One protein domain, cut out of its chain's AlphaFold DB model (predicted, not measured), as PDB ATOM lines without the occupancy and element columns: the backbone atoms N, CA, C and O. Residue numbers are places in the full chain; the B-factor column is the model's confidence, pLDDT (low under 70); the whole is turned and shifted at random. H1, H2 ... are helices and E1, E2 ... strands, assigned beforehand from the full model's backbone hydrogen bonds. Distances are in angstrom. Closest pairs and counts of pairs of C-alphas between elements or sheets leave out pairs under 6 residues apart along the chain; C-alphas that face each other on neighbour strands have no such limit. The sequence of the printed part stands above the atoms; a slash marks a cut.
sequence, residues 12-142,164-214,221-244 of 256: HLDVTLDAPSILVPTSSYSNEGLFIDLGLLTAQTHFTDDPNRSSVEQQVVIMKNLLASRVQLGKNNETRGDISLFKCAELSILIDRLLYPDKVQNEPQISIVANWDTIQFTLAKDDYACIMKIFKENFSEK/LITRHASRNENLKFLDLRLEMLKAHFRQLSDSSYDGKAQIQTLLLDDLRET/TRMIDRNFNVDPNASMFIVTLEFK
ATOM      1  N   HIS A  12      64.697  45.595  19.760       87.12
ATOM      2  CA  HIS A  12      64.825  45.135  18.387       87.12
ATOM      3  C   HIS A  12      64.193  43.748  18.275       87.12
ATOM      4  O   HIS A  12      64.578  42.832  19.005       87.12
ATOM      5  N   LEU A  13      63.214  43.618  17.387       90.00
ATOM      6  CA  LEU A  13      62.577  42.362  17.030       90.00
ATOM      7  C   LEU A  13      62.900  42.086  15.563       90.00
ATOM      8  O   LEU A  13      62.718  42.965  14.730       90.00
ATOM      9  N   ASP A  14      63.386  40.891  15.258       94.56
ATOM     10  CA  ASP A  14      63.516  40.382  13.892       94.56
ATOM     11  C   ASP A  14      63.197  38.894  13.957       94.56
ATOM     12  O   ASP A  14      64.033  38.062  14.316       94.56
ATOM     13  N   VAL A  15      61.915  38.589  13.791       93.69
ATOM     14  CA  VAL A  15      61.386  37.238  13.939       93.69
ATOM     15  C   VAL A  15      60.560  36.905  12.715       93.69
ATOM     16  O   VAL A  15      59.634  37.628  12.355       93.69
ATOM     17  N   THR A  16      60.856  35.749  12.143       93.75
ATOM     18  CA  THR A  16      60.006  35.067  11.178       93.75
ATOM     19  C   THR A  16      59.622  33.732  11.792       93.75
ATOM     20  O   THR A  16      60.489  32.966  12.210       93.75
ATOM     21  N   LEU A  17      58.321  33.481  11.889       91.81
ATOM     22  CA  LEU A  17      57.770  32.254  12.437       91.81
ATOM     23  C   LEU A  17      56.727  31.686  11.482       91.81
ATOM     24  O   LEU A  17      55.880  32.422  10.966       91.81
ATOM     25  N   ASP A  18      56.779  30.375  11.281       91.19
ATOM     26  CA  ASP A  18      55.643  29.632  10.750       91.19
ATOM     27  C   ASP A  18      54.548  29.673  11.822       91.19
ATOM     28  O   ASP A  18      54.702  29.158  12.934       91.19
ATOM     29  N   ALA A  19      53.483  30.415  11.531       86.88
ATOM     30  CA  ALA A  19      52.413  30.676  12.474       86.88
ATOM     31  C   ALA A  19      51.653  29.378  12.765       86.88
ATOM     32  O   ALA A  19      51.521  28.512  11.898       86.88
ATOM     33  N   PRO A  20      51.156  29.204  14.000       85.25
ATOM     34  CA  PRO A  20      50.539  27.951  14.386       85.25
ATOM     35  C   PRO A  20      49.294  27.692  13.543       85.25
ATOM     36  O   PRO A  20      48.447  28.567  13.365       85.25
ATOM     37  N   SER A  21      49.144  26.456  13.087       86.56
ATOM     38  CA  SER A  21      47.912  26.015  12.455       86.56
ATOM     39  C   SER A  21      46.877  25.605  13.504       86.56
ATOM     40  O   SER A  21      47.208  24.928  14.480       86.56
ATOM     41  N   ILE A  22      45.614  25.958  13.288       89.62
ATOM     42  CA  ILE A  22      44.493  25.627  14.166       89.62
ATOM     43  C   ILE A  22      43.632  24.568  13.484       89.62
ATOM     44  O   ILE A  22      43.205  24.735  12.344       89.62
ATOM     45  N   LEU A  23      43.326  23.491  14.205       89.88
ATOM     46  CA  LEU A  23      42.389  22.468  13.762       89.88
ATOM     47  C   LEU A  23      41.170  22.440  14.681       89.88
ATOM     48  O   LEU A  23      41.297  22.245  15.888       89.88
ATOM     49  N   VAL A  24      39.985  22.592  14.094       91.25
ATOM     50  CA  VAL A  24      38.705  22.587  14.805       91.25
ATOM     51  C   VAL A  24      37.821  21.471  14.243       91.25
ATOM     52  O   VAL A  24      37.203  21.656  13.191       91.25
ATOM     53  N   PRO A  25      37.741  20.301  14.898       91.75
ATOM     54  CA  PRO A  25      36.808  19.263  14.490       91.75
ATOM     55  C   PRO A  25      35.360  19.696  14.761       91.75
ATOM     56  O   PRO A  25      35.075  20.576  15.576       91.75
ATOM     57  N   THR A  26      34.428  19.061  14.057       91.69
ATOM     58  CA  THR A  26      32.984  19.298  14.218       91.69
ATOM     59  C   THR A  26      32.485  18.908  15.609       91.69
ATOM     60  O   THR A  26      31.608  19.583  16.125       91.69
ATOM     61  N   SER A  27      33.098  17.904  16.233       89.62
ATOM     62  CA  SER A  27      32.962  17.530  17.651       89.62
ATOM     63  C   SER A  27      34.216  16.782  18.104       89.62
ATOM     64  O   SER A  27      35.012  16.363  17.258       89.62
ATOM     65  N   SER A  28      34.394  16.545  19.409       87.38
ATOM     66  CA  SER A  28      35.596  15.864  19.932       87.38
ATOM     67  C   SER A  28      35.812  14.425  19.424       87.38
ATOM     68  O   SER A  28      36.910  13.883  19.552       87.38
ATOM     69  N   TYR A  29      34.797  13.818  18.801       86.31
ATOM     70  CA  TYR A  29      34.841  12.465  18.229       86.31
ATOM     71  C   TYR A  29      34.833  12.444  16.696       86.31
ATOM     72  O   TYR A  29      34.865  11.369  16.092       86.31
ATOM     73  N   SER A  30      34.722  13.605  16.052       88.94
ATOM     74  CA  SER A  30      34.552  13.686  14.608       88.94
ATOM     75  C   SER A  30      35.883  13.813  13.884       88.94
ATOM     76  O   SER A  30      36.773  14.559  14.284       88.94
ATOM     77  N   ASN A  31      35.969  13.137  12.743       88.75
ATOM     78  CA  ASN A  31      37.077  13.297  11.816       88.75
ATOM     79  C   ASN A  31      36.833  14.429  10.810       88.75
ATOM     80  O   ASN A  31      37.674  14.658   9.964       88.75
ATOM     81  N   GLU A  32      35.679  15.087  10.794       90.44
ATOM     82  CA  GLU A  32      35.416  16.218   9.893       90.44
ATOM     83  C   GLU A  32      35.664  17.523  10.648       90.44
ATOM     84  O   GLU A  32      35.182  17.663  11.775       90.44
ATOM     85  N   GLY A  33      36.370  18.479  10.047       91.31
ATOM     86  CA  GLY A  33      36.677  19.744  10.706       91.31
ATOM     87  C   GLY A  33      37.116  20.867   9.777       91.31
ATOM     88  O   GLY A  33      37.140  20.737   8.552       91.31
ATOM     89  N   LEU A  34      37.476  21.981  10.404       92.06
ATOM     90  CA  LEU A  34      38.079  23.147   9.781       92.06
ATOM     91  C   LEU A  34      39.557  23.206  10.161       92.06
ATOM     92  O   LEU A  34      39.905  23.176  11.340       92.06
ATOM     93  N   PHE A  35      40.410  23.311   9.155       91.06
ATOM     94  CA  PHE A  35      41.826  23.588   9.297       91.06
ATOM     95  C   PHE A  35      42.087  25.051   8.941       91.06
ATOM     96  O   PHE A  35      41.578  25.538   7.932       91.06
ATOM     97  N   ILE A  36      42.848  25.752   9.772       90.56
ATOM     98  CA  ILE A  36      43.242  27.146   9.577       90.56
ATOM     99  C   ILE A  36      44.763  27.194   9.665       90.56
ATOM    100  O   ILE A  36      45.328  26.990  10.736       90.56
ATOM    101  N   ASP A  37      45.413  27.471   8.548       88.62
ATOM    102  CA  ASP A  37      46.841  27.742   8.487       88.62
ATOM    103  C   ASP A  37      47.043  29.253   8.567       88.62
ATOM    104  O   ASP A  37      46.639  29.978   7.656       88.62
ATOM    105  N   LEU A  38      47.627  29.727   9.672       87.75
ATOM    106  CA  LEU A  38      47.918  31.147   9.871       87.75
ATOM    107  C   LEU A  38      49.097  31.635   9.012       87.75
ATOM    108  O   LEU A  38      49.343  32.841   8.951       87.75
ATOM    109  N   GLY A  39      49.773  30.717   8.318       89.88
ATOM    110  CA  GLY A  39      50.795  31.003   7.332       89.88
ATOM    111  C   GLY A  39      52.100  31.479   7.959       89.88
ATOM    112  O   GLY A  39      52.504  31.009   9.015       89.88
ATOM    113  N   LEU A  40      52.787  32.410   7.304       92.81
ATOM    114  CA  LEU A  40      54.075  32.923   7.772       92.81
ATOM    115  C   LEU A  40      53.894  34.305   8.396       92.81
ATOM    116  O   LEU A  40      53.467  35.231   7.704       92.81
ATOM    117  N   LEU A  41      54.269  34.455   9.667       93.25
ATOM    118  CA  LEU A  41      54.299  35.740  10.361       93.25
ATOM    119  C   LEU A  41      55.741  36.242  10.443       93.25
ATOM    120  O   LEU A  41      56.627  35.575  10.968       93.25
ATOM    121  N   THR A  42      55.974  37.447   9.943       94.94
ATOM    122  CA  THR A  42      57.233  38.175  10.099       94.94
ATOM    123  C   THR A  42      56.972  39.459  10.868       94.94
ATOM    124  O   THR A  42      56.027  40.178  10.556       94.94
ATOM    125  N   ALA A  43      57.797  39.741  11.871       95.50
ATOM    126  CA  ALA A  43      57.749  40.964  12.655       95.50
ATOM    127  C   ALA A  43      59.167  41.517  12.808       95.50
ATOM    128  O   ALA A  43      60.044  40.859  13.370       95.50
ATOM    129  N   GLN A  44      59.374  42.726  12.297       96.75
ATOM    130  CA  GLN A  44      60.664  43.405  12.294       96.75
ATOM    131  C   GLN A  44      60.542  44.788  12.918       96.75
ATOM    132  O   GLN A  44      59.539  45.471  12.728       96.75
ATOM    133  N   THR A  45      61.571  45.217  13.642       95.12
ATOM    134  CA  THR A  45      61.653  46.549  14.243       95.12
ATOM    135  C   THR A  45      62.937  47.239  13.815       95.12
ATOM    136  O   THR A  45      64.038  46.755  14.081       95.12
ATOM    137  N   HIS A  46      62.805  48.407  13.205       93.88
ATOM    138  CA  HIS A  46      63.905  49.282  12.833       93.88
ATOM    139  C   HIS A  46      63.843  50.582  13.639       93.88
ATOM    140  O   HIS A  46      62.765  51.091  13.933       93.88
ATOM    141  N   PHE A  47      65.004  51.128  14.002       91.62
ATOM    142  CA  PHE A  47      65.095  52.410  14.695       91.62
ATOM    143  C   PHE A  47      65.909  53.383  13.859       91.62
ATOM    144  O   PHE A  47      67.065  53.103  13.544       91.62
ATOM    145  N   THR A  48      65.332  54.548  13.598       89.88
ATOM    146  CA  THR A  48      66.006  55.644  12.903       89.88
ATOM    147  C   THR A  48      66.100  56.825  13.850       89.88
ATOM    148  O   THR A  48      65.085  57.338  14.310       89.88
ATOM    149  N   ASP A  49      67.315  57.265  14.162       85.94
ATOM    150  CA  ASP A  49      67.529  58.457  14.978       85.94
ATOM    151  C   ASP A  49      67.667  59.685  14.061       85.94
ATOM    152  O   ASP A  49      68.605  59.764  13.271       85.94
ATOM    153  N   ASP A  50      66.745  60.650  14.169       80.94
ATOM    154  CA  ASP A  50      66.863  61.970  13.534       80.94
ATOM    155  C   ASP A  50      67.164  63.029  14.614       80.94
ATOM    156  O   ASP A  50      66.287  63.341  15.430       80.94
ATOM    157  N   PRO A  51      68.382  63.605  14.640       73.31
ATOM    158  CA  PRO A  51      68.767  64.631  15.608       73.31
ATOM    159  C   PRO A  51      67.899  65.896  15.569       73.31
ATOM    160  O   PRO A  51      67.794  66.584  16.583       73.31
ATOM    161  N   ASN A  52      67.295  66.212  14.418       73.62
ATOM    162  CA  ASN A  52      66.542  67.449  14.191       73.62
ATOM    163  C   ASN A  52      65.030  67.287  14.402       73.62
ATOM    164  O   ASN A  52      64.308  68.283  14.395       73.62
ATOM    165  N   ARG A  53      64.549  66.050  14.566       76.00
ATOM    166  CA  ARG A  53      63.133  65.733  14.785       76.00
ATOM    167  C   ARG A  53      62.981  64.862  16.027       76.00
ATOM    168  O   ARG A  53      62.954  65.357  17.154       76.00
ATOM    169  N   SER A  54      62.894  63.555  15.829       81.56
ATOM    170  CA  SER A  54      62.705  62.558  16.872       81.56
ATOM    171  C   SER A  54      63.249  61.219  16.394       81.56
ATOM    172  O   SER A  54      63.291  60.947  15.196       81.56
ATOM    173  N   SER A  55      63.633  60.359  17.333       86.94
ATOM    174  CA  SER A  55      63.886  58.956  17.020       86.94
ATOM    175  C   SER A  55      62.573  58.278  16.632       86.94
ATOM    176  O   SER A  55      61.583  58.396  17.355       86.94
ATOM    177  N   VAL A  56      62.577  57.550  15.521       89.81
ATOM    178  CA  VAL A  56      61.434  56.793  15.009       89.81
ATOM    179  C   VAL A  56      61.671  55.311  15.264       89.81
ATOM    180  O   VAL A  56      62.720  54.772  14.915       89.81
ATOM    181  N   GLU A  57      60.693  54.658  15.878       92.62
ATOM    182  CA  GLU A  57      60.559  53.205  15.894       92.62
ATOM    183  C   GLU A  57      59.611  52.803  14.769       92.62
ATOM    184  O   GLU A  57      58.439  53.175  14.780       92.62
ATOM    185  N   GLN A  58      60.121  52.045  13.808       95.06
ATOM    186  CA  GLN A  58      59.347  51.478  12.718       95.06
ATOM    187  C   GLN A  58      59.169  49.982  12.955       95.06
ATOM    188  O   GLN A  58      60.150  49.261  13.126       95.06
ATOM    189  N   GLN A  59      57.932  49.501  12.935       95.62
ATOM    190  CA  GLN A  59      57.609  48.082  12.991       95.62
ATOM    191  C   GLN A  59      56.973  47.646  11.674       95.62
ATOM    192  O   GLN A  59      56.027  48.267  11.192       95.62
ATOM    193  N   VAL A  60      57.484  46.560  11.107       96.69
ATOM    194  CA  VAL A  60      56.951  45.924   9.904       96.69
ATOM    195  C   VAL A  60      56.422  44.558  10.305       96.69
ATOM    196  O   VAL A  60      57.187  43.696  10.733       96.69
ATOM    197  N   VAL A  61      55.112  44.364  10.180       95.56
ATOM    198  CA  VAL A  61      54.440  43.087  10.433       95.56
ATOM    199  C   VAL A  61      53.857  42.580   9.125       95.56
ATOM    200  O   VAL A  61      53.078  43.275   8.481       95.56
ATOM    201  N   ILE A  62      54.232  41.371   8.722       94.94
ATOM    202  CA  ILE A  62      53.771  40.746   7.482       94.94
ATOM    203  C   ILE A  62      53.201  39.373   7.815       94.94
ATOM    204  O   ILE A  62      53.879  38.556   8.433       94.94
ATOM    205  N   MET A  63      51.973  39.111   7.376       92.38
ATOM    206  CA  MET A  63      51.361  37.784   7.384       92.38
ATOM    207  C   MET A  63      51.108  37.331   5.952       92.38
ATOM    208  O   MET A  63      50.499  38.064   5.174       92.38
ATOM    209  N   LYS A  64      51.562  36.126   5.607       92.62
ATOM    210  CA  LYS A  64      51.448  35.550   4.259       92.62
ATOM    211  C   LYS A  64      50.758  34.200   4.286       92.62
ATOM    212  O   LYS A  64      50.994  33.428   5.206       92.62
ATOM    213  N   ASN A  65      50.031  33.881   3.218       87.44
ATOM    214  CA  ASN A  65      49.468  32.553   2.951       87.44
ATOM    215  C   ASN A  65      48.455  32.061   3.999       87.44
ATOM    216  O   ASN A  65      48.362  30.861   4.247       87.44
ATOM    217  N   LEU A  66      47.671  32.967   4.586       89.06
ATOM    218  CA  LEU A  66      46.596  32.584   5.500       89.06
ATOM    219  C   LEU A  66      45.519  31.810   4.723       89.06
ATOM    220  O   LEU A  66      44.937  32.304   3.748       89.06
ATOM    221  N   LEU A  67      45.235  30.595   5.174       91.00
ATOM    222  CA  LEU A  67      44.337  29.655   4.515       91.00
ATOM    223  C   LEU A  67      43.368  29.074   5.540       91.00
ATOM    224  O   LEU A  67      43.765  28.699   6.637       91.00
ATOM    225  N   ALA A  68      42.101  28.924   5.159       91.81
ATOM    226  CA  ALA A  68      41.200  28.027   5.870       91.81
ATOM    227  C   ALA A  68      40.566  27.029   4.905       91.81
ATOM    228  O   ALA A  68      40.110  27.401   3.816       91.81
ATOM    229  N   SER A  69      40.512  25.774   5.331       91.88
ATOM    230  CA  SER A  69      40.075  24.640   4.529       91.88
ATOM    231  C   SER A  69      39.204  23.690   5.339       91.88
ATOM    232  O   SER A  69      39.443  23.455   6.522       91.88
ATOM    233  N   ARG A  70      38.195  23.104   4.700       92.00
ATOM    234  CA  ARG A  70      37.454  21.979   5.267       92.00
ATOM    235  C   ARG A  70      38.307  20.746   5.050       92.00
ATOM    236  O   ARG A  70      38.830  20.553   3.954       92.00
ATOM    237  N   VAL A  71      38.430  19.937   6.092       90.25
ATOM    238  CA  VAL A  71      39.302  18.768   6.106       90.25
ATOM    239  C   VAL A  71      38.607  17.558   6.696       90.25
ATOM    240  O   VAL A  71      37.730  17.654   7.557       90.25
ATOM    241  N   GLN A  72      39.079  16.398   6.261       88.56
ATOM    242  CA  GLN A  72      38.837  15.118   6.893       88.56
ATOM    243  C   GLN A  72      40.128  14.631   7.560       88.56
ATOM    244  O   GLN A  72      41.137  14.395   6.904       88.56
ATOM    245  N   LEU A  73      40.089  14.440   8.866       83.12
ATOM    246  CA  LEU A  73      41.148  13.878   9.683       83.12
ATOM    247  C   LEU A  73      41.306  12.386   9.388       83.12
ATOM    248  O   LEU A  73      40.374  11.585   9.500       83.12
ATOM    249  N   GLY A  74      42.504  12.025   8.953       75.88
ATOM    250  CA  GLY A  74      42.976  10.664   8.797       75.88
ATOM    251  C   GLY A  74      43.614  10.134  10.080       75.88
ATOM    252  O   GLY A  74      43.582  10.752  11.142       75.88
ATOM    253  N   LYS A  75      44.228   8.954   9.975       72.12
ATOM    254  CA  LYS A  75      45.059   8.411  11.058       72.12
ATOM    255  C   LYS A  75      46.343   9.251  11.167       72.12
ATOM    256  O   LYS A  75      46.820   9.739  10.150       72.12
ATOM    257  N   ASN A  76      46.902   9.383  12.370       67.38
ATOM    258  CA  ASN A  76      48.171  10.084  12.635       67.38
ATOM    259  C   ASN A  76      48.187  11.576  12.239       67.38
ATOM    260  O   ASN A  76      49.184  12.055  11.708       67.38
ATOM    261  N   ASN A  77      47.096  12.309  12.484       64.69
ATOM    262  CA  ASN A  77      46.961  13.736  12.150       64.69
ATOM    263  C   ASN A  77      47.080  14.059  10.645       64.69
ATOM    264  O   ASN A  77      47.309  15.202  10.285       64.69
ATOM    265  N   GLU A  78      46.902  13.102   9.730       70.44
ATOM    266  CA  GLU A  78      46.811  13.431   8.299       70.44
ATOM    267  C   GLU A  78      45.546  14.259   8.007       70.44
ATOM    268  O   GLU A  78      44.456  13.866   8.418       70.44
ATOM    269  N   THR A  79      45.643  15.345   7.236       70.62
ATOM    270  CA  THR A  79      44.468  16.041   6.686       70.62
ATOM    271  C   THR A  79      44.204  15.574   5.257       70.62
ATOM    272  O   THR A  79      45.061  15.563   4.373       70.62
ATOM    273  N   ARG A  80      42.977  15.136   4.998       71.56
ATOM    274  CA  ARG A  80      42.526  14.684   3.683       71.56
ATOM    275  C   ARG A  80      41.439  15.606   3.180       71.56
ATOM    276  O   ARG A  80      40.557  16.010   3.927       71.56
ATOM    277  N   GLY A  81      41.479  15.867   1.887       65.88
ATOM    278  CA  GLY A  81      40.460  16.622   1.194       65.88
ATOM    279  C   GLY A  81      40.404  18.091   1.574       65.88
ATOM    280  O   GLY A  81      39.310  18.589   1.798       65.88
ATOM    281  N   ASP A  82      41.563  18.756   1.615       73.50
ATOM    282  CA  ASP A  82      41.669  20.204   1.828       73.50
ATOM    283  C   ASP A  82      40.889  20.969   0.749       73.50
ATOM    284  O   ASP A  82      41.362  21.175  -0.374       73.50
ATOM    285  N   ILE A  83      39.670  21.377   1.096       83.00
ATOM    286  CA  ILE A  83      38.819  22.225   0.265       83.00
ATOM    287  C   ILE A  83      38.919  23.635   0.827       83.00
ATOM    288  O   ILE A  83      38.365  23.902   1.886       83.00
ATOM    289  N   SER A  84      39.613  24.534   0.129       87.19
ATOM    290  CA  SER A  84      39.840  25.905   0.599       87.19
ATOM    291  C   SER A  84      38.562  26.754   0.591       87.19
ATOM    292  O   SER A  84      37.919  26.935  -0.448       87.19
ATOM    293  N   LEU A  85      38.209  27.292   1.759       92.88
ATOM    294  CA  LEU A  85      37.088  28.207   1.986       92.88
ATOM    295  C   LEU A  85      37.562  29.649   1.987       92.88
ATOM    296  O   LEU A  85      36.875  30.508   1.457       92.88
ATOM    297  N   PHE A  86      38.713  29.902   2.601       92.12
ATOM    298  CA  PHE A  86      39.269  31.231   2.789       92.12
ATOM    299  C   PHE A  86      40.710  31.243   2.304       92.12
ATOM    300  O   PHE A  86      41.478  30.339   2.640       92.12
ATOM    301  N   LYS A  87      41.075  32.273   1.545       91.44
ATOM    302  CA  LYS A  87      42.454  32.560   1.160       91.44
ATOM    303  C   LYS A  87      42.738  34.028   1.369       91.44
ATOM    304  O   LYS A  87      41.978  34.885   0.921       91.44
ATOM    305  N   CYS A  88      43.870  34.293   1.987       89.19
ATOM    306  CA  CYS A  88      44.420  35.615   2.145       89.19
ATOM    307  C   CYS A  88      45.883  35.577   1.697       89.19
ATOM    308  O   CYS A  88      46.675  34.786   2.208       89.19
ATOM    309  N   ALA A  89      46.218  36.408   0.707       87.75
ATOM    310  CA  ALA A  89      47.551  36.423   0.109       87.75
ATOM    311  C   ALA A  89      48.594  37.019   1.066       87.75
ATOM    312  O   ALA A  89      49.427  36.292   1.607       87.75
ATOM    313  N   GLU A  90      48.516  38.327   1.301       93.06
ATOM    314  CA  GLU A  90      49.433  39.049   2.175       93.06
ATOM    315  C   GLU A  90      48.698  40.176   2.909       93.06
ATOM    316  O   GLU A  90      47.917  40.918   2.307       93.06
ATOM    317  N   LEU A  91      48.960  40.289   4.210       92.75
ATOM    318  CA  LEU A  91      48.668  41.461   5.027       92.75
ATOM    319  C   LEU A  91      50.000  42.060   5.477       92.75
ATOM    320  O   LEU A  91      50.740  41.416   6.219       92.75
ATOM    321  N   SER A  92      50.285  43.288   5.055       95.25
ATOM    322  CA  SER A  92      51.431  44.070   5.516       95.25
ATOM    323  C   SER A  92      50.957  45.232   6.379       95.25
ATOM    324  O   SER A  92      50.033  45.959   6.018       95.25
ATOM    325  N   ILE A  93      51.578  45.406   7.539       97.12
ATOM    326  CA  ILE A  93      51.305  46.489   8.476       97.12
ATOM    327  C   ILE A  93      52.628  47.183   8.774       97.12
ATOM    328  O   ILE A  93      53.576  46.560   9.248       97.12
ATOM    329  N   LEU A  94      52.674  48.478   8.497       97.44
ATOM    330  CA  LEU A  94      53.764  49.373   8.840       97.44
ATOM    331  C   LEU A  94      53.304  50.272   9.983       97.44
ATOM    332  O   LEU A  94      52.297  50.964   9.851       97.44
ATOM    333  N   ILE A  95      54.031  50.261  11.091       96.69
ATOM    334  CA  ILE A  95      53.767  51.101  12.257       96.69
ATOM    335  C   ILE A  95      54.980  51.996  12.458       96.69
ATOM    336  O   ILE A  95      56.042  51.505  12.816       96.69
ATOM    337  N   ASP A  96      54.813  53.297  12.282       94.31
ATOM    338  CA  ASP A  96      55.819  54.290  12.640       94.31
ATOM    339  C   ASP A  96      55.401  54.972  13.940       94.31
ATOM    340  O   ASP A  96      54.284  55.482  14.061       94.31
ATOM    341  N   ARG A  97      56.300  54.997  14.919       92.12
ATOM    342  CA  ARG A  97      56.091  55.637  16.216       92.12
ATOM    343  C   ARG A  97      57.234  56.587  16.536       92.12
ATOM    344  O   ARG A  97      58.396  56.187  16.569       92.12
ATOM    345  N   LEU A  98      56.901  57.826  16.880       90.19
ATOM    346  CA  LEU A  98      57.864  58.769  17.440       90.19
ATOM    347  C   LEU A  98      58.165  58.397  18.897       90.19
ATOM    348  O   LEU A  98      57.261  58.305  19.731       90.19
ATOM    349  N   LEU A  99      59.442  58.202  19.221       87.38
ATOM    350  CA  LEU A  99      59.883  57.893  20.585       87.38
ATOM    351  C   LEU A  99      59.926  59.138  21.480       87.38
ATOM    352  O   LEU A  99      59.706  59.031  22.685       87.38
ATOM    353  N   TYR A 100      60.163  60.315  20.889       84.88
ATOM    354  CA  TYR A 100      60.165  61.612  21.576       84.88
ATOM    355  C   TYR A 100      59.235  62.592  20.846       84.88
ATOM    356  O   TYR A 100      59.721  63.484  20.143       84.88
ATOM    357  N   PRO A 101      57.909  62.405  20.927       81.06
ATOM    358  CA  PRO A 101      56.957  63.185  20.142       81.06
ATOM    359  C   PRO A 101      56.916  64.670  20.535       81.06
ATOM    360  O   PRO A 101      56.618  65.506  19.693       81.06
ATOM    361  N   ASP A 102      57.290  65.020  21.770       81.44
ATOM    362  CA  ASP A 102      57.276  66.407  22.268       81.44
ATOM    363  C   ASP A 102      58.253  67.343  21.523       81.44
ATOM    364  O   ASP A 102      58.144  68.565  21.621       81.44
ATOM    365  N   LYS A 103      59.213  66.785  20.770       78.25
ATOM    366  CA  LYS A 103      60.187  67.547  19.969       78.25
ATOM    367  C   LYS A 103      59.638  68.023  18.623       78.25
ATOM    368  O   LYS A 103      60.281  68.843  17.973       78.25
ATOM    369  N   VAL A 104      58.489  67.504  18.191       75.50
ATOM    370  CA  VAL A 104      57.945  67.740  16.853       75.50
ATOM    371  C   VAL A 104      56.493  68.187  16.969       75.50
ATOM    372  O   VAL A 104      55.673  67.528  17.599       75.50
ATOM    373  N   GLN A 105      56.165  69.326  16.362       73.25
ATOM    374  CA  GLN A 105      54.792  69.823  16.309       73.25
ATOM    375  C   GLN A 105      54.133  69.425  14.989       73.25
ATOM    376  O   GLN A 105      54.762  69.496  13.936       73.25
ATOM    377  N   ASN A 106      52.843  69.080  15.048       74.69
ATOM    378  CA  ASN A 106      51.993  68.772  13.889       74.69
ATOM    379  C   ASN A 106      52.372  67.509  13.093       74.69
ATOM    380  O   ASN A 106      51.940  67.357  11.950       74.69
ATOM    381  N   GLU A 107      53.123  66.582  13.690       81.00
ATOM    382  CA  GLU A 107      53.343  65.243  13.135       81.00
ATOM    383  C   GLU A 107      52.565  64.188  13.939       81.00
ATOM    384  O   GLU A 107      52.388  64.335  15.156       81.00
ATOM    385  N   PRO A 108      52.072  63.120  13.285       87.12
ATOM    386  CA  PRO A 108      51.448  62.016  13.996       87.12
ATOM    387  C   PRO A 108      52.487  61.306  14.871       87.12
ATOM    388  O   PRO A 108      53.546  60.902  14.402       87.12
ATOM    389  N   GLN A 109      52.164  61.123  16.151       90.88
ATOM    390  CA  GLN A 109      53.010  60.388  17.093       90.88
ATOM    391  C   GLN A 109      53.047  58.893  16.771       90.88
ATOM    392  O   GLN A 109      54.056  58.235  17.022       90.88
ATOM    393  N   ILE A 110      51.943  58.365  16.236       93.06
ATOM    394  CA  ILE A 110      51.828  57.000  15.728       93.06
ATOM    395  C   ILE A 110      51.137  57.064  14.368       93.06
ATOM    396  O   ILE A 110      50.083  57.688  14.241       93.06
ATOM    397  N   SER A 111      51.708  56.403  13.367       95.00
ATOM    398  CA  SER A 111      51.101  56.176  12.059       95.00
ATOM    399  C   SER A 111      51.091  54.680  11.776       95.00
ATOM    400  O   SER A 111      52.124  54.028  11.859       95.00
ATOM    401  N   ILE A 112      49.928  54.136  11.435       97.31
ATOM    402  CA  ILE A 112      49.754  52.735  11.060       97.31
ATOM    403  C   ILE A 112      49.235  52.704   9.630       97.31
ATOM    404  O   ILE A 112      48.187  53.278   9.339       97.31
ATOM    405  N   VAL A 113      49.947  52.023   8.739       96.94
ATOM    406  CA  VAL A 113      49.511  51.743   7.370       96.94
ATOM    407  C   VAL A 113      49.351  50.238   7.243       96.94
ATOM    408  O   VAL A 113      50.317  49.506   7.412       96.94
ATOM    409  N   ALA A 114      48.149  49.770   6.934       95.88
ATOM    410  CA  ALA A 114      47.885  48.369   6.645       95.88
ATOM    411  C   ALA A 114      47.482  48.210   5.178       95.88
ATOM    412  O   ALA A 114      46.609  48.931   4.693       95.88
ATOM    413  N   ASN A 115      48.089  47.258   4.476       94.25
ATOM    414  CA  ASN A 115      47.690  46.848   3.137       94.25
ATOM    415  C   ASN A 115      47.352  45.363   3.155       94.25
ATOM    416  O   ASN A 115      48.133  44.543   3.633       94.25
ATOM    417  N   TRP A 116      46.187  45.032   2.622       92.25
ATOM    418  CA  TRP A 116      45.695  43.673   2.517       92.25
ATOM    419  C   TRP A 116      45.370  43.372   1.053       92.25
ATOM    420  O   TRP A 116      44.438  43.953   0.493       92.25
ATOM    421  N   ASP A 117      46.147  42.485   0.432       90.81
ATOM    422  CA  ASP A 117      46.157  42.313  -1.027       90.81
ATOM    423  C   ASP A 117      44.865  41.718  -1.583       90.81
ATOM    424  O   ASP A 117      44.143  42.336  -2.361       90.81
ATOM    425  N   THR A 118      44.569  40.471  -1.242       90.81
ATOM    426  CA  THR A 118      43.362  39.796  -1.711       90.81
ATOM    427  C   THR A 118      42.861  38.878  -0.624       90.81
ATOM    428  O   THR A 118      43.615  38.059  -0.092       90.81
ATOM    429  N   ILE A 119      41.574  39.017  -0.325       92.69
ATOM    430  CA  ILE A 119      40.823  38.108   0.525       92.69
ATOM    431  C   ILE A 119      39.763  37.466  -0.352       92.69
ATOM    432  O   ILE A 119      38.922  38.153  -0.932       92.69
ATOM    433  N   GLN A 120      39.794  36.145  -0.437       94.06
ATOM    434  CA  GLN A 120      38.771  35.373  -1.114       94.06
ATOM    435  C   GLN A 120      38.104  34.435  -0.125       94.06
ATOM    436  O   GLN A 120      38.771  33.735   0.636       94.06
ATOM    437  N   PHE A 121      36.781  34.402  -0.177       95.00
ATOM    438  CA  PHE A 121      35.964  33.507   0.611       95.00
ATOM    439  C   PHE A 121      34.924  32.826  -0.276       95.00
ATOM    440  O   PHE A 121      33.990  33.462  -0.756       95.00
ATOM    441  N   THR A 122      35.078  31.522  -0.480       93.50
ATOM    442  CA  THR A 122      34.197  30.714  -1.325       93.50
ATOM    443  C   THR A 122      33.556  29.619  -0.487       93.50
ATOM    444  O   THR A 122      34.263  28.813   0.125       93.50
ATOM    445  N   LEU A 123      32.226  29.529  -0.508       94.06
ATOM    446  CA  LEU A 123      31.487  28.486   0.202       94.06
ATOM    447  C   LEU A 123      30.675  27.603  -0.741       94.06
ATOM    448  O   LEU A 123      29.925  28.078  -1.597       94.06
ATOM    449  N   ALA A 124      30.773  26.296  -0.499       91.88
ATOM    450  CA  ALA A 124      29.798  25.315  -0.938       91.88
ATOM    451  C   ALA A 124      28.888  24.872   0.210       91.88
ATOM    452  O   ALA A 124      29.184  25.072   1.390       91.88
ATOM    453  N   LYS A 125      27.767  24.235  -0.142       91.25
ATOM    454  CA  LYS A 125      26.758  23.748   0.808       91.25
ATOM    455  C   LYS A 125      27.365  22.925   1.948       91.25
ATOM    456  O   LYS A 125      27.030  23.150   3.108       91.25
ATOM    457  N   ASP A 126      28.270  22.012   1.618       91.25
ATOM    458  CA  ASP A 126      28.903  21.139   2.607       91.25
ATOM    459  C   ASP A 126      29.898  21.894   3.500       91.25
ATOM    460  O   ASP A 126      30.053  21.569   4.673       91.25
ATOM    461  N   ASP A 127      30.541  22.935   2.965       92.38
ATOM    462  CA  ASP A 127      31.455  23.785   3.728       92.38
ATOM    463  C   ASP A 127      30.676  24.561   4.798       92.38
ATOM    464  O   ASP A 127      31.030  24.548   5.976       92.38
ATOM    465  N   TYR A 128      29.548  25.162   4.403       93.00
ATOM    466  CA  TYR A 128      28.622  25.806   5.331       93.00
ATOM    467  C   TYR A 128      28.070  24.823   6.365       93.00
ATOM    468  O   TYR A 128      28.045  25.133   7.555       93.00
ATOM    469  N   ALA A 129      27.659  23.626   5.934       93.19
ATOM    470  CA  ALA A 129      27.161  22.597   6.839       93.19
ATOM    471  C   ALA A 129      28.217  22.206   7.883       93.19
ATOM    472  O   ALA A 129      27.885  22.123   9.063       93.19
ATOM    473  N   CYS A 130      29.480  22.044   7.479       92.62
ATOM    474  CA  CYS A 130      30.596  21.772   8.383       92.62
ATOM    475  C   CYS A 130      30.798  22.905   9.401       92.62
ATOM    476  O   CYS A 130      30.880  22.635  10.597       92.62
ATOM    477  N   ILE A 131      30.817  24.172   8.966       94.38
ATOM    478  CA  ILE A 131      30.957  25.327   9.876       94.38
ATOM    479  C   ILE A 131      29.788  25.381  10.871       94.38
ATOM    480  O   ILE A 131      29.989  25.540  12.075       94.38
ATOM    481  N   MET A 132      28.551  25.216  10.395       95.81
ATOM    482  CA  MET A 132      27.373  25.217  11.268       95.81
ATOM    483  C   MET A 132      27.380  24.039  12.240       95.81
ATOM    484  O   MET A 132      26.959  24.184  13.387       95.81
ATOM    485  N   LYS A 133      27.874  22.881  11.800       94.62
ATOM    486  CA  LYS A 133      28.038  21.695  12.637       94.62
ATOM    487  C   LYS A 133      29.081  21.932  13.725       94.62
ATOM    488  O   LYS A 133      28.764  21.657  14.872       94.62
ATOM    489  N   ILE A 134      30.232  22.536  13.408       94.31
ATOM    490  CA  ILE A 134      31.239  22.971  14.395       94.31
ATOM    491  C   ILE A 134      30.589  23.828  15.480       94.31
ATOM    492  O   ILE A 134      30.733  23.522  16.658       94.31
ATOM    493  N   PHE A 135      29.847  24.876  15.112       94.31
ATOM    494  CA  PHE A 135      29.198  25.723  16.115       94.31
ATOM    495  C   PHE A 135      28.151  24.946  16.919       94.31
ATOM    496  O   PHE A 135      28.141  24.999  18.145       94.31
ATOM    497  N   LYS A 136      27.278  24.188  16.253       94.44
ATOM    498  CA  LYS A 136      26.190  23.464  16.916       94.44
ATOM    499  C   LYS A 136      26.699  22.375  17.859       94.44
ATOM    500  O   LYS A 136      26.242  22.302  18.998       94.44
ATOM    501  N   GLU A 137      27.568  21.500  17.372       92.44
ATOM    502  CA  GLU A 137      28.041  20.331  18.106       92.44
ATOM    503  C   GLU A 137      29.019  20.739  19.205       92.44
ATOM    504  O   GLU A 137      28.757  20.378  20.345       92.44
ATOM    505  N   ASN A 138      30.035  21.573  18.936       89.81
ATOM    506  CA  ASN A 138      30.998  21.965  19.976       89.81
ATOM    507  C   ASN A 138      30.347  22.757  21.126       89.81
ATOM    508  O   ASN A 138      30.697  22.532  22.281       89.81
ATOM    509  N   PHE A 139      29.376  23.647  20.863       87.94
ATOM    510  CA  PHE A 139      28.667  24.349  21.949       87.94
ATOM    511  C   PHE A 139      27.674  23.457  22.705       87.94
ATOM    512  O   PHE A 139      27.379  23.721  23.871       87.94
ATOM    513  N   SER A 140      27.141  22.419  22.056       89.00
ATOM    514  CA  SER A 140      26.212  21.467  22.685       89.00
ATOM    515  C   SER A 140      26.928  20.281  23.333       89.00
ATOM    516  O   SER A 140      26.291  19.480  24.026       89.00
ATOM    517  N   GLU A 141      28.229  20.135  23.091       86.75
ATOM    518  CA  GLU A 141      29.022  19.024  23.575       86.75
ATOM    519  C   GLU A 141      29.208  19.141  25.084       86.75
ATOM    520  O   GLU A 141      29.806  20.069  25.629       86.75
ATOM    521  N   LYS A 142      28.654  18.164  25.793       82.94
ATOM    522  CA  LYS A 142      28.819  18.064  27.234       82.94
ATOM    523  C   LYS A 142      30.129  17.344  27.500       82.94
ATOM    524  O   LYS A 142      30.272  16.161  27.197       82.94
ATOM    525  N   LEU A 164      51.396  18.129   8.644       53.66
ATOM    526  CA  LEU A 164      50.111  17.651   8.147       53.66
ATOM    527  C   LEU A 164      50.292  17.266   6.674       53.66
ATOM    528  O   LEU A 164      50.676  18.084   5.838       53.66
ATOM    529  N   ILE A 165      50.089  15.988   6.358       50.47
ATOM    530  CA  ILE A 165      50.190  15.492   4.985       50.47
ATOM    531  C   ILE A 165      48.854  15.762   4.301       50.47
ATOM    532  O   ILE A 165      47.908  14.995   4.478       50.47
ATOM    533  N   THR A 166      48.791  16.825   3.502       52.75
ATOM    534  CA  THR A 166      47.603  17.177   2.720       52.75
ATOM    535  C   THR A 166      47.440  16.261   1.506       52.75
ATOM    536  O   THR A 166      48.329  16.145   0.659       52.75
ATOM    537  N   ARG A 167      46.256  15.656   1.354       55.88
ATOM    538  CA  ARG A 167      45.785  15.117   0.063       55.88
ATOM    539  C   ARG A 167      44.666  16.000  -0.476       55.88
ATOM    540  O   ARG A 167      43.634  16.124   0.177       55.88
ATOM    541  N   HIS A 168      44.844  16.588  -1.656       55.06
ATOM    542  CA  HIS A 168      43.834  17.455  -2.267       55.06
ATOM    543  C   HIS A 168      42.566  16.668  -2.640       55.06
ATOM    544  O   HIS A 168      42.648  15.635  -3.302       55.06
ATOM    545  N   ALA A 169      41.397  17.175  -2.240       64.62
ATOM    546  CA  ALA A 169      40.108  16.780  -2.809       64.62
ATOM    547  C   ALA A 169      39.524  17.964  -3.575       64.62
ATOM    548  O   ALA A 169      39.757  19.123  -3.233       64.62
ATOM    549  N   SER A 170      38.756  17.672  -4.618       64.38
ATOM    550  CA  SER A 170      38.051  18.688  -5.388       64.38
ATOM    551  C   SER A 170      36.712  19.012  -4.734       64.38
ATOM    552  O   SER A 170      35.911  18.115  -4.459       64.38
ATOM    553  N   ARG A 171      36.446  20.306  -4.540       76.06
ATOM    554  CA  ARG A 171      35.109  20.808  -4.214       76.06
ATOM    555  C   ARG A 171      34.134  20.416  -5.330       76.06
ATOM    556  O   ARG A 171      34.489  20.460  -6.504       76.06
ATOM    557  N   ASN A 172      32.899  20.072  -4.969       81.06
ATOM    558  CA  ASN A 172      31.828  19.993  -5.956       81.06
ATOM    559  C   ASN A 172      31.419  21.419  -6.355       81.06
ATOM    560  O   ASN A 172      30.802  22.138  -5.569       81.06
ATOM    561  N   GLU A 173      31.799  21.820  -7.565       81.31
ATOM    562  CA  GLU A 173      31.570  23.162  -8.103       81.31
ATOM    563  C   GLU A 173      30.076  23.516  -8.197       81.31
ATOM    564  O   GLU A 173      29.712  24.652  -7.907       81.31
ATOM    565  N   ASN A 174      29.200  22.537  -8.440       83.31
ATOM    566  CA  ASN A 174      27.747  22.746  -8.550       83.31
ATOM    567  C   ASN A 174      27.072  23.014  -7.192       83.31
ATOM    568  O   ASN A 174      25.899  23.368  -7.126       83.31
ATOM    569  N   LEU A 175      27.789  22.796  -6.083       85.44
ATOM    570  CA  LEU A 175      27.289  23.054  -4.730       85.44
ATOM    571  C   LEU A 175      27.806  24.369  -4.148       85.44
ATOM    572  O   LEU A 175      27.485  24.678  -2.994       85.44
ATOM    573  N   LYS A 176      28.601  25.132  -4.909       90.31
ATOM    574  CA  LYS A 176      28.962  26.501  -4.546       90.31
ATOM    575  C   LYS A 176      27.711  27.361  -4.526       90.31
ATOM    576  O   LYS A 176      26.836  27.236  -5.372       90.31
ATOM    577  N   PHE A 177      27.625  28.234  -3.538       91.69
ATOM    578  CA  PHE A 177      26.522  29.187  -3.453       91.69
ATOM    579  C   PHE A 177      26.997  30.613  -3.176       91.69
ATOM    580  O   PHE A 177      26.195  31.536  -3.253       91.69
ATOM    581  N   LEU A 178      28.279  30.796  -2.855       93.56
ATOM    582  CA  LEU A 178      28.841  32.080  -2.469       93.56
ATOM    583  C   LEU A 178      30.302  32.173  -2.906       93.56
ATOM    584  O   LEU A 178      31.096  31.291  -2.567       93.56
ATOM    585  N   ASP A 179      30.655  33.267  -3.571       94.69
ATOM    586  CA  ASP A 179      32.038  33.729  -3.704       94.69
ATOM    587  C   ASP A 179      32.109  35.215  -3.347       94.69
ATOM    588  O   ASP A 179      31.457  36.058  -3.960       94.69
ATOM    589  N   LEU A 180      32.872  35.523  -2.306       95.38
ATOM    590  CA  LEU A 180      33.176  36.872  -1.857       95.38
ATOM    591  C   LEU A 180      34.647  37.141  -2.155       95.38
ATOM    592  O   LEU A 180      35.522  36.383  -1.732       95.38
ATOM    593  N   ARG A 181      34.922  38.255  -2.825       94.06
ATOM    594  CA  ARG A 181      36.280  38.715  -3.086       94.06
ATOM    595  C   ARG A 181      36.440  40.169  -2.686       94.06
ATOM    596  O   ARG A 181      35.698  41.036  -3.141       94.06
ATOM    597  N   LEU A 182      37.451  40.412  -1.868       92.88
ATOM    598  CA  LEU A 182      37.959  41.731  -1.541       92.88
ATOM    599  C   LEU A 182      39.346  41.870  -2.159       92.88
ATOM    600  O   LEU A 182      40.219  41.047  -1.883       92.88
ATOM    601  N   GLU A 183      39.557  42.906  -2.961       91.12
ATOM    602  CA  GLU A 183      40.878  43.222  -3.507       91.12
ATOM    603  C   GLU A 183      41.329  44.580  -2.977       91.12
ATOM    604  O   GLU A 183      40.572  45.557  -2.995       91.12
ATOM    605  N   MET A 184      42.578  44.612  -2.522       87.50
ATOM    606  CA  MET A 184      43.318  45.771  -2.047       87.50
ATOM    607  C   MET A 184      42.537  46.580  -1.008       87.50
ATOM    608  O   MET A 184      41.997  47.652  -1.299       87.50
ATOM    609  N   LEU A 185      42.505  46.082   0.229       90.50
ATOM    610  CA  LEU A 185      42.122  46.897   1.378       90.50
ATOM    611  C   LEU A 185      43.351  47.666   1.857       90.50
ATOM    612  O   LEU A 185      44.349  47.075   2.255       90.50
ATOM    613  N   LYS A 186      43.260  48.990   1.864       91.62
ATOM    614  CA  LYS A 186      44.262  49.873   2.454       91.62
ATOM    615  C   LYS A 186      43.648  50.586   3.636       91.62
ATOM    616  O   LYS A 186      42.586  51.188   3.507       91.62
ATOM    617  N   ALA A 187      44.311  50.541   4.776       92.69
ATOM    618  CA  ALA A 187      43.930  51.313   5.939       92.69
ATOM    619  C   ALA A 187      45.101  52.174   6.387       92.69
ATOM    620  O   ALA A 187      46.256  51.760   6.361       92.69
ATOM    621  N   HIS A 188      44.782  53.385   6.800       93.94
ATOM    622  CA  HIS A 188      45.709  54.307   7.414       93.94
ATOM    623  C   HIS A 188      45.094  54.810   8.707       93.94
ATOM    624  O   HIS A 188      43.900  55.097   8.757       93.94
ATOM    625  N   PHE A 189      45.895  54.885   9.755       94.94
ATOM    626  CA  PHE A 189      45.499  55.406  11.049       94.94
ATOM    627  C   PHE A 189      46.612  56.288  11.590       94.94
ATOM    628  O   PHE A 189      47.789  55.944  11.486       94.94
ATOM    629  N   ARG A 190      46.237  57.413  12.185       93.81
ATOM    630  CA  ARG A 190      47.143  58.360  12.818       93.81
ATOM    631  C   ARG A 190      46.641  58.730  14.196       93.81
ATOM    632  O   ARG A 190      45.465  59.017  14.388       93.81
ATOM    633  N   GLN A 191      47.579  58.799  15.127       91.75
ATOM    634  CA  GLN A 191      47.416  59.491  16.394       91.75
ATOM    635  C   GLN A 191      48.206  60.794  16.337       91.75
ATOM    636  O   GLN A 191      49.423  60.767  16.152       91.75
ATOM    637  N   LEU A 192      47.528  61.924  16.503       87.94
ATOM    638  CA  LEU A 192      48.149  63.245  16.525       87.94
ATOM    639  C   LEU A 192      48.683  63.590  17.923       87.94
ATOM    640  O   LEU A 192      48.399  62.919  18.919       87.94
ATOM    641  N   SER A 193      49.472  64.661  18.002       82.94
ATOM    642  CA  SER A 193      50.111  65.101  19.246       82.94
ATOM    643  C   SER A 193      49.137  65.556  20.333       82.94
ATOM    644  O   SER A 193      49.443  65.468  21.519       82.94
ATOM    645  N   ASP A 194      47.949  66.013  19.944       83.00
ATOM    646  CA  ASP A 194      46.859  66.391  20.849       83.00
ATOM    647  C   ASP A 194      46.026  65.183  21.325       83.00
ATOM    648  O   ASP A 194      44.994  65.351  21.977       83.00
ATOM    649  N   SER A 195      46.480  63.955  21.036       80.44
ATOM    650  CA  SER A 195      45.755  62.704  21.295       80.44
ATOM    651  C   SER A 195      44.425  62.576  20.546       80.44
ATOM    652  O   SER A 195      43.598  61.742  20.920       80.44
ATOM    653  N   SER A 196      44.198  63.382  19.506       86.88
ATOM    654  CA  SER A 196      43.163  63.096  18.518       86.88
ATOM    655  C   SER A 196      43.621  61.986  17.572       86.88
ATOM    656  O   SER A 196      44.818  61.702  17.439       86.88
ATOM    657  N   TYR A 197      42.653  61.334  16.937       88.31
ATOM    658  CA  TYR A 197      42.907  60.247  16.003       88.31
ATOM    659  C   TYR A 197      42.125  60.470  14.722       88.31
ATOM    660  O   TYR A 197      40.950  60.846  14.766       88.31
ATOM    661  N   ASP A 198      42.766  60.169  13.601       90.50
ATOM    662  CA  ASP A 198      42.102  60.032  12.317       90.50
ATOM    663  C   ASP A 198      42.480  58.699  11.681       90.50
ATOM    664  O   ASP A 198      43.608  58.221  11.785       90.50
ATOM    665  N   GLY A 199      41.509  58.063  11.049       90.00
ATOM    666  CA  GLY A 199      41.706  56.813  10.349       90.00
ATOM    667  C   GLY A 199      40.866  56.769   9.092       90.00
ATOM    668  O   GLY A 199      39.745  57.273   9.056       90.00
ATOM    669  N   LYS A 200      41.413  56.144   8.060       89.69
ATOM    670  CA  LYS A 200      40.764  55.949   6.774       89.69
ATOM    671  C   LYS A 200      41.010  54.530   6.300       89.69
ATOM    672  O   LYS A 200      42.157  54.121   6.162       89.69
ATOM    673  N   ALA A 201      39.947  53.804   5.990       89.56
ATOM    674  CA  ALA A 201      40.031  52.537   5.273       89.56
ATOM    675  C   ALA A 201      39.423  52.679   3.877       89.56
ATOM    676  O   ALA A 201      38.421  53.371   3.702       89.56
ATOM    677  N   GLN A 202      40.041  52.043   2.888       87.31
ATOM    678  CA  GLN A 202      39.638  52.059   1.490       87.31
ATOM    679  C   GLN A 202      39.742  50.654   0.919       87.31
ATOM    680  O   GLN A 202      40.750  49.976   1.093       87.31
ATOM    681  N   ILE A 203      38.710  50.248   0.198       88.12
ATOM    682  CA  ILE A 203      38.674  49.003  -0.564       88.12
ATOM    683  C   ILE A 203      38.737  49.381  -2.040       88.12
ATOM    684  O   ILE A 203      38.050  50.318  -2.447       88.12
ATOM    685  N   GLN A 204      39.532  48.671  -2.840       87.69
ATOM    686  CA  GLN A 204      39.568  48.890  -4.288       87.69
ATOM    687  C   GLN A 204      38.448  48.139  -5.002       87.69
ATOM    688  O   GLN A 204      37.712  48.736  -5.789       87.69
ATOM    689  N   THR A 205      38.310  46.845  -4.715       89.62
ATOM    690  CA  THR A 205      37.305  45.991  -5.348       89.62
ATOM    691  C   THR A 205      36.577  45.171  -4.293       89.62
ATOM    692  O   THR A 205      37.205  44.560  -3.427       89.62
ATOM    693  N   LEU A 206      35.250  45.125  -4.387       91.50
ATOM    694  CA  LEU A 206      34.404  44.222  -3.618       91.50
ATOM    695  C   LEU A 206      33.428  43.528  -4.567       91.50
ATOM    696  O   LEU A 206      32.573  44.178  -5.173       91.50
ATOM    697  N   LEU A 207      33.559  42.208  -4.666       93.19
ATOM    698  CA  LEU A 207      32.681  41.347  -5.449       93.19
ATOM    699  C   LEU A 207      31.981  40.361  -4.524       93.19
ATOM    700  O   LEU A 207      32.618  39.750  -3.665       93.19
ATOM    701  N   LEU A 208      30.679  40.202  -4.718       95.25
ATOM    702  CA  LEU A 208      29.876  39.193  -4.044       95.25
ATOM    703  C   LEU A 208      28.992  38.517  -5.081       95.25
ATOM    704  O   LEU A 208      28.023  39.121  -5.548       95.25
ATOM    705  N   ASP A 209      29.323  37.277  -5.409       93.81
ATOM    706  CA  ASP A 209      28.613  36.475  -6.393       93.81
ATOM    707  C   ASP A 209      27.774  35.392  -5.699       93.81
ATOM    708  O   ASP A 209      28.228  34.673  -4.801       93.81
ATOM    709  N   ASP A 210      26.521  35.293  -6.134       92.06
ATOM    710  CA  ASP A 210      25.617  34.195  -5.824       92.06
ATOM    711  C   ASP A 210      25.819  33.108  -6.878       92.06
ATOM    712  O   ASP A 210      25.464  33.269  -8.048       92.06
ATOM    713  N   LEU A 211      26.426  32.006  -6.449       90.88
ATOM    714  CA  LEU A 211      26.808  30.909  -7.336       90.88
ATOM    715  C   LEU A 211      25.749  29.806  -7.425       90.88
ATOM    716  O   LEU A 211      26.001  28.769  -8.035       90.88
ATOM    717  N   ARG A 212      24.572  29.995  -6.814       88.88
ATOM    718  CA  ARG A 212      23.506  28.992  -6.869       88.88
ATOM    719  C   ARG A 212      23.020  28.829  -8.302       88.88
ATOM    720  O   ARG A 212      22.650  29.801  -8.956       88.88
ATOM    721  N   GLU A 213      22.925  27.583  -8.756       81.06
ATOM    722  CA  GLU A 213      22.213  27.285  -9.995       81.06
ATOM    723  C   GLU A 213      20.750  27.720  -9.862       81.06
ATOM    724  O   GLU A 213      20.052  27.358  -8.907       81.06
ATOM    725  N   THR A 214      20.272  28.503 -10.827       76.44
ATOM    726  CA  THR A 214      18.867  28.894 -10.888       76.44
ATOM    727  C   THR A 214      18.284  28.561 -12.252       76.44
ATOM    728  O   THR A 214      18.940  28.648 -13.287       76.44
ATOM    729  N   THR A 221      22.835  36.938  -9.930       87.44
ATOM    730  CA  THR A 221      24.091  36.175  -9.800       87.44
ATOM    731  C   THR A 221      25.225  37.016  -9.223       87.44
ATOM    732  O   THR A 221      26.169  36.474  -8.664       87.44
ATOM    733  N   ARG A 222      25.113  38.347  -9.304       90.75
ATOM    734  CA  ARG A 222      26.039  39.300  -8.692       90.75
ATOM    735  C   ARG A 222      25.296  40.205  -7.726       90.75
ATOM    736  O   ARG A 222      24.479  41.028  -8.131       90.75
ATOM    737  N   MET A 223      25.570  40.026  -6.441       91.44
ATOM    738  CA  MET A 223      24.961  40.790  -5.355       91.44
ATOM    739  C   MET A 223      25.714  42.097  -5.093       91.44
ATOM    740  O   MET A 223      25.090  43.110  -4.785       91.44
ATOM    741  N   ILE A 224      27.045  42.087  -5.222       90.12
ATOM    742  CA  ILE A 224      27.885  43.285  -5.127       90.12
ATOM    743  C   ILE A 224      28.870  43.281  -6.293       90.12
ATOM    744  O   ILE A 224      29.613  42.322  -6.476       90.12
ATOM    745  N   ASP A 225      28.867  44.372  -7.057       89.12
ATOM    746  CA  ASP A 225      29.892  44.706  -8.045       89.12
ATOM    747  C   ASP A 225      30.362  46.130  -7.777       89.12
ATOM    748  O   ASP A 225      29.638  47.104  -8.039       89.12
ATOM    749  N   ARG A 226      31.524  46.266  -7.146       85.69
ATOM    750  CA  ARG A 226      32.109  47.569  -6.855       85.69
ATOM    751  C   ARG A 226      33.585  47.541  -7.183       85.69
ATOM    752  O   ARG A 226      34.357  46.874  -6.502       85.69
ATOM    753  N   ASN A 227      33.961  48.315  -8.193       82.88
ATOM    754  CA  ASN A 227      35.340  48.671  -8.480       82.88
ATOM    755  C   ASN A 227      35.486  50.187  -8.324       82.88
ATOM    756  O   ASN A 227      35.015  50.966  -9.152       82.88
ATOM    757  N   PHE A 228      36.136  50.595  -7.242       74.06
ATOM    758  CA  PHE A 228      36.244  51.990  -6.825       74.06
ATOM    759  C   PHE A 228      37.388  52.751  -7.514       74.06
ATOM    760  O   PHE A 228      37.509  53.956  -7.324       74.06
ATOM    761  N   ASN A 229      38.211  52.080  -8.331       66.44
ATOM    762  CA  ASN A 229      39.231  52.745  -9.153       66.44
ATOM    763  C   ASN A 229      38.688  53.226 -10.508       66.44
ATOM    764  O   ASN A 229      39.292  54.101 -11.123       66.44
ATOM    765  N   VAL A 230      37.589  52.639 -10.993       59.62
ATOM    766  CA  VAL A 230      37.032  52.914 -12.332       59.62
ATOM    767  C   VAL A 230      35.863  53.904 -12.279       59.62
ATOM    768  O   VAL A 230      35.655  54.645 -13.237       59.62
ATOM    769  N   ASP A 231      35.136  53.969 -11.161       58.22
ATOM    770  CA  ASP A 231      34.029  54.909 -10.968       58.22
ATOM    771  C   ASP A 231      34.356  55.935  -9.861       58.22
ATOM    772  O   ASP A 231      34.149  55.650  -8.681       58.22
ATOM    773  N   PRO A 232      34.861  57.136 -10.203       52.28
ATOM    774  CA  PRO A 232      35.146  58.192  -9.230       52.28
ATOM    775  C   PRO A 232      33.885  58.824  -8.610       52.28
ATOM    776  O   PRO A 232      34.007  59.560  -7.631       52.28
ATOM    777  N   ASN A 233      32.690  58.550  -9.159       51.94
ATOM    778  CA  ASN A 233      31.400  58.973  -8.602       51.94
ATOM    779  C   ASN A 233      30.743  57.881  -7.745       51.94
ATOM    780  O   ASN A 233      29.818  58.181  -6.986       51.94
ATOM    781  N   ALA A 234      31.204  56.629  -7.832       55.34
ATOM    782  CA  ALA A 234      30.853  55.624  -6.845       55.34
ATOM    783  C   ALA A 234      31.404  56.097  -5.505       55.34
ATOM    784  O   ALA A 234      32.609  56.298  -5.358       55.34
ATOM    785  N   SER A 235      30.527  56.267  -4.513       54.50
ATOM    786  CA  SER A 235      30.951  56.500  -3.140       54.50
ATOM    787  C   SER A 235      31.884  55.363  -2.745       54.50
ATOM    788  O   SER A 235      31.429  54.250  -2.468       54.50
ATOM    789  N   MET A 236      33.194  55.626  -2.778       56.19
ATOM    790  CA  MET A 236      34.196  54.706  -2.272       56.19
ATOM    791  C   MET A 236      33.746  54.302  -0.874       56.19
ATOM    792  O   MET A 236      33.326  55.166  -0.098       56.19
ATOM    793  N   PHE A 237      33.767  53.003  -0.562       58.88
ATOM    794  CA  PHE A 237      33.486  52.563   0.799       58.88
ATOM    795  C   PHE A 237      34.649  53.024   1.681       58.88
ATOM    796  O   PHE A 237      35.641  52.320   1.865       58.88
ATOM    797  N   ILE A 238      34.555  54.277   2.121       64.69
ATOM    798  CA  ILE A 238      35.499  54.944   2.993       64.69
ATOM    799  C   ILE A 238      34.882  54.903   4.374       64.69
ATOM    800  O   ILE A 238      33.858  55.536   4.631       64.69
ATOM    801  N   VAL A 239      35.528  54.167   5.264       70.69
ATOM    802  CA  VAL A 239      35.262  54.306   6.689       70.69
ATOM    803  C   VAL A 239      36.263  55.323   7.207       70.69
ATOM    804  O   VAL A 239      37.462  55.041   7.253       70.69
ATOM    805  N   THR A 240      35.764  56.510   7.539       77.94
ATOM    806  CA  THR A 240      36.537  57.534   8.237       77.94
ATOM    807  C   THR A 240      36.221  57.445   9.721       77.94
ATOM    808  O   THR A 240      35.057  57.492  10.118       77.94
ATOM    809  N   LEU A 241      37.257  57.306  10.538       76.62
ATOM    810  CA  LEU A 241      37.167  57.372  11.990       76.62
ATOM    811  C   LEU A 241      37.858  58.658  12.425       76.62
ATOM    812  O   LEU A 241      39.047  58.814  12.184       76.62
ATOM    813  N   GLU A 242      37.121  59.566  13.055       81.38
ATOM    814  CA  GLU A 242      37.678  60.778  13.652       81.38
ATOM    815  C   GLU A 242      37.281  60.830  15.120       81.38
ATOM    816  O   GLU A 242      36.103  60.739  15.467       81.38
ATOM    817  N   PHE A 243      38.272  60.993  15.990       84.00
ATOM    818  CA  PHE A 243      38.054  61.221  17.409       84.00
ATOM    819  C   PHE A 243      38.819  62.463  17.843       84.00
ATOM    820  O   PHE A 243      40.033  62.550  17.659       84.00
ATOM    821  N   LYS A 244      38.111  63.405  18.469       81.81
ATOM    822  CA  LYS A 244      38.688  64.598  19.091       81.81
ATOM    823  C   LYS A 244      38.445  64.524  20.590       81.81
ATOM    824  O   LYS A 244      37.324  64.267  21.020       81.81
TER     825      LYS A 244
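Overview. This is residues 12 to 142, 164 to 214 and 221 to 244 of the 256 residues of the protein "Hypothetical protein" of Rotaria sp. Silwood2 (UniProt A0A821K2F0). One large, twisted antiparallel sheet, its long strands side by side along the longest axis, makes nearly the whole model, and its end by E2, E3 and E5 curls round the single helix H1. The unnamed residues 164 to 175 lie at that same end. The 206 printed residues hold, in order, E1 to E7, H1 and E8 to E11; the class is mostly strand, and the eleven strands form one branched sheet. The whole is loose, with a radius of gyration of the C-alphas of 21.7 A and spans of 62 by 46 by 32 A.

Arrangement. E1, residues 14 to 18, is an edge strand antiparallel to E4, residues 40 to 48, with N 17 and O 41 2.8 A apart. E1 runs on into E2, residues 21 to 25, at 32 degrees. E2 forms a hairpin with E3, residues 32 to 37 (N 22 to O 36, 2.8 A), and E3 runs on into E4 at 23 degrees. E3 and E4 lie on one side of E5, residues 56 to 73, with N 35 to O 69 and N 42 to O 62 both 2.8 A; E6, residues 79 to 98, lies on the other side, with N 59 to O 95 2.8 A. E5 bends by 68 degrees at residue 70 and E6 by 94 degrees at residue 82. With E7, residues 110 to 124 (N 94 to O 113, 2.8 A), E4, E5 and E6 form a meander, each strand the antiparallel neighbour of the one before. H1, residues 125 to 140, is on the sheet; its closest C-alphas to E3 are Cys 130 and Gly 33, 6.8 A apart. Every O i to N i+4 pair in H1 is within hydrogen-bond range. E8, residues 176 to 191, is antiparallel to E7 (N 114 to O 187, 2.8 A) and forms a hairpin with E9, residues 197 to 210 (N 188 to O 200, 2.8 A). E10, residues 222 to 227, and E11, residues 238 to 243, lie on the other side of E9 from E8, with N 206 to O 226 2.9 A and N 199 to O 241 2.8 A.

Along the chain. E1 begins at C-alpha 14 (63.516, 40.382, 13.892). E5 is 47.8 A long, E6 46.1 A, E8 43.2 A, E7 42.0 A, E9 38.1 A and H1 22.0 A. H1 begins at C-alpha 125 (26.758, 23.748, 0.808), and E11 ends at C-alpha 243 (38.054, 61.221, 17.409).

Size, cuts and confidence. The C-alphas farthest apart, Pro 51 and Thr 214, are 66.9 A apart. Residues 143 to 163 and 215 to 220 are not printed, with gaps of 28.6 A and 9.0 A between C-alphas. The link from E6 to E7 is long. Residues 76 to 77, 81, 164 to 170 and 229 to 238 have pLDDT under 70.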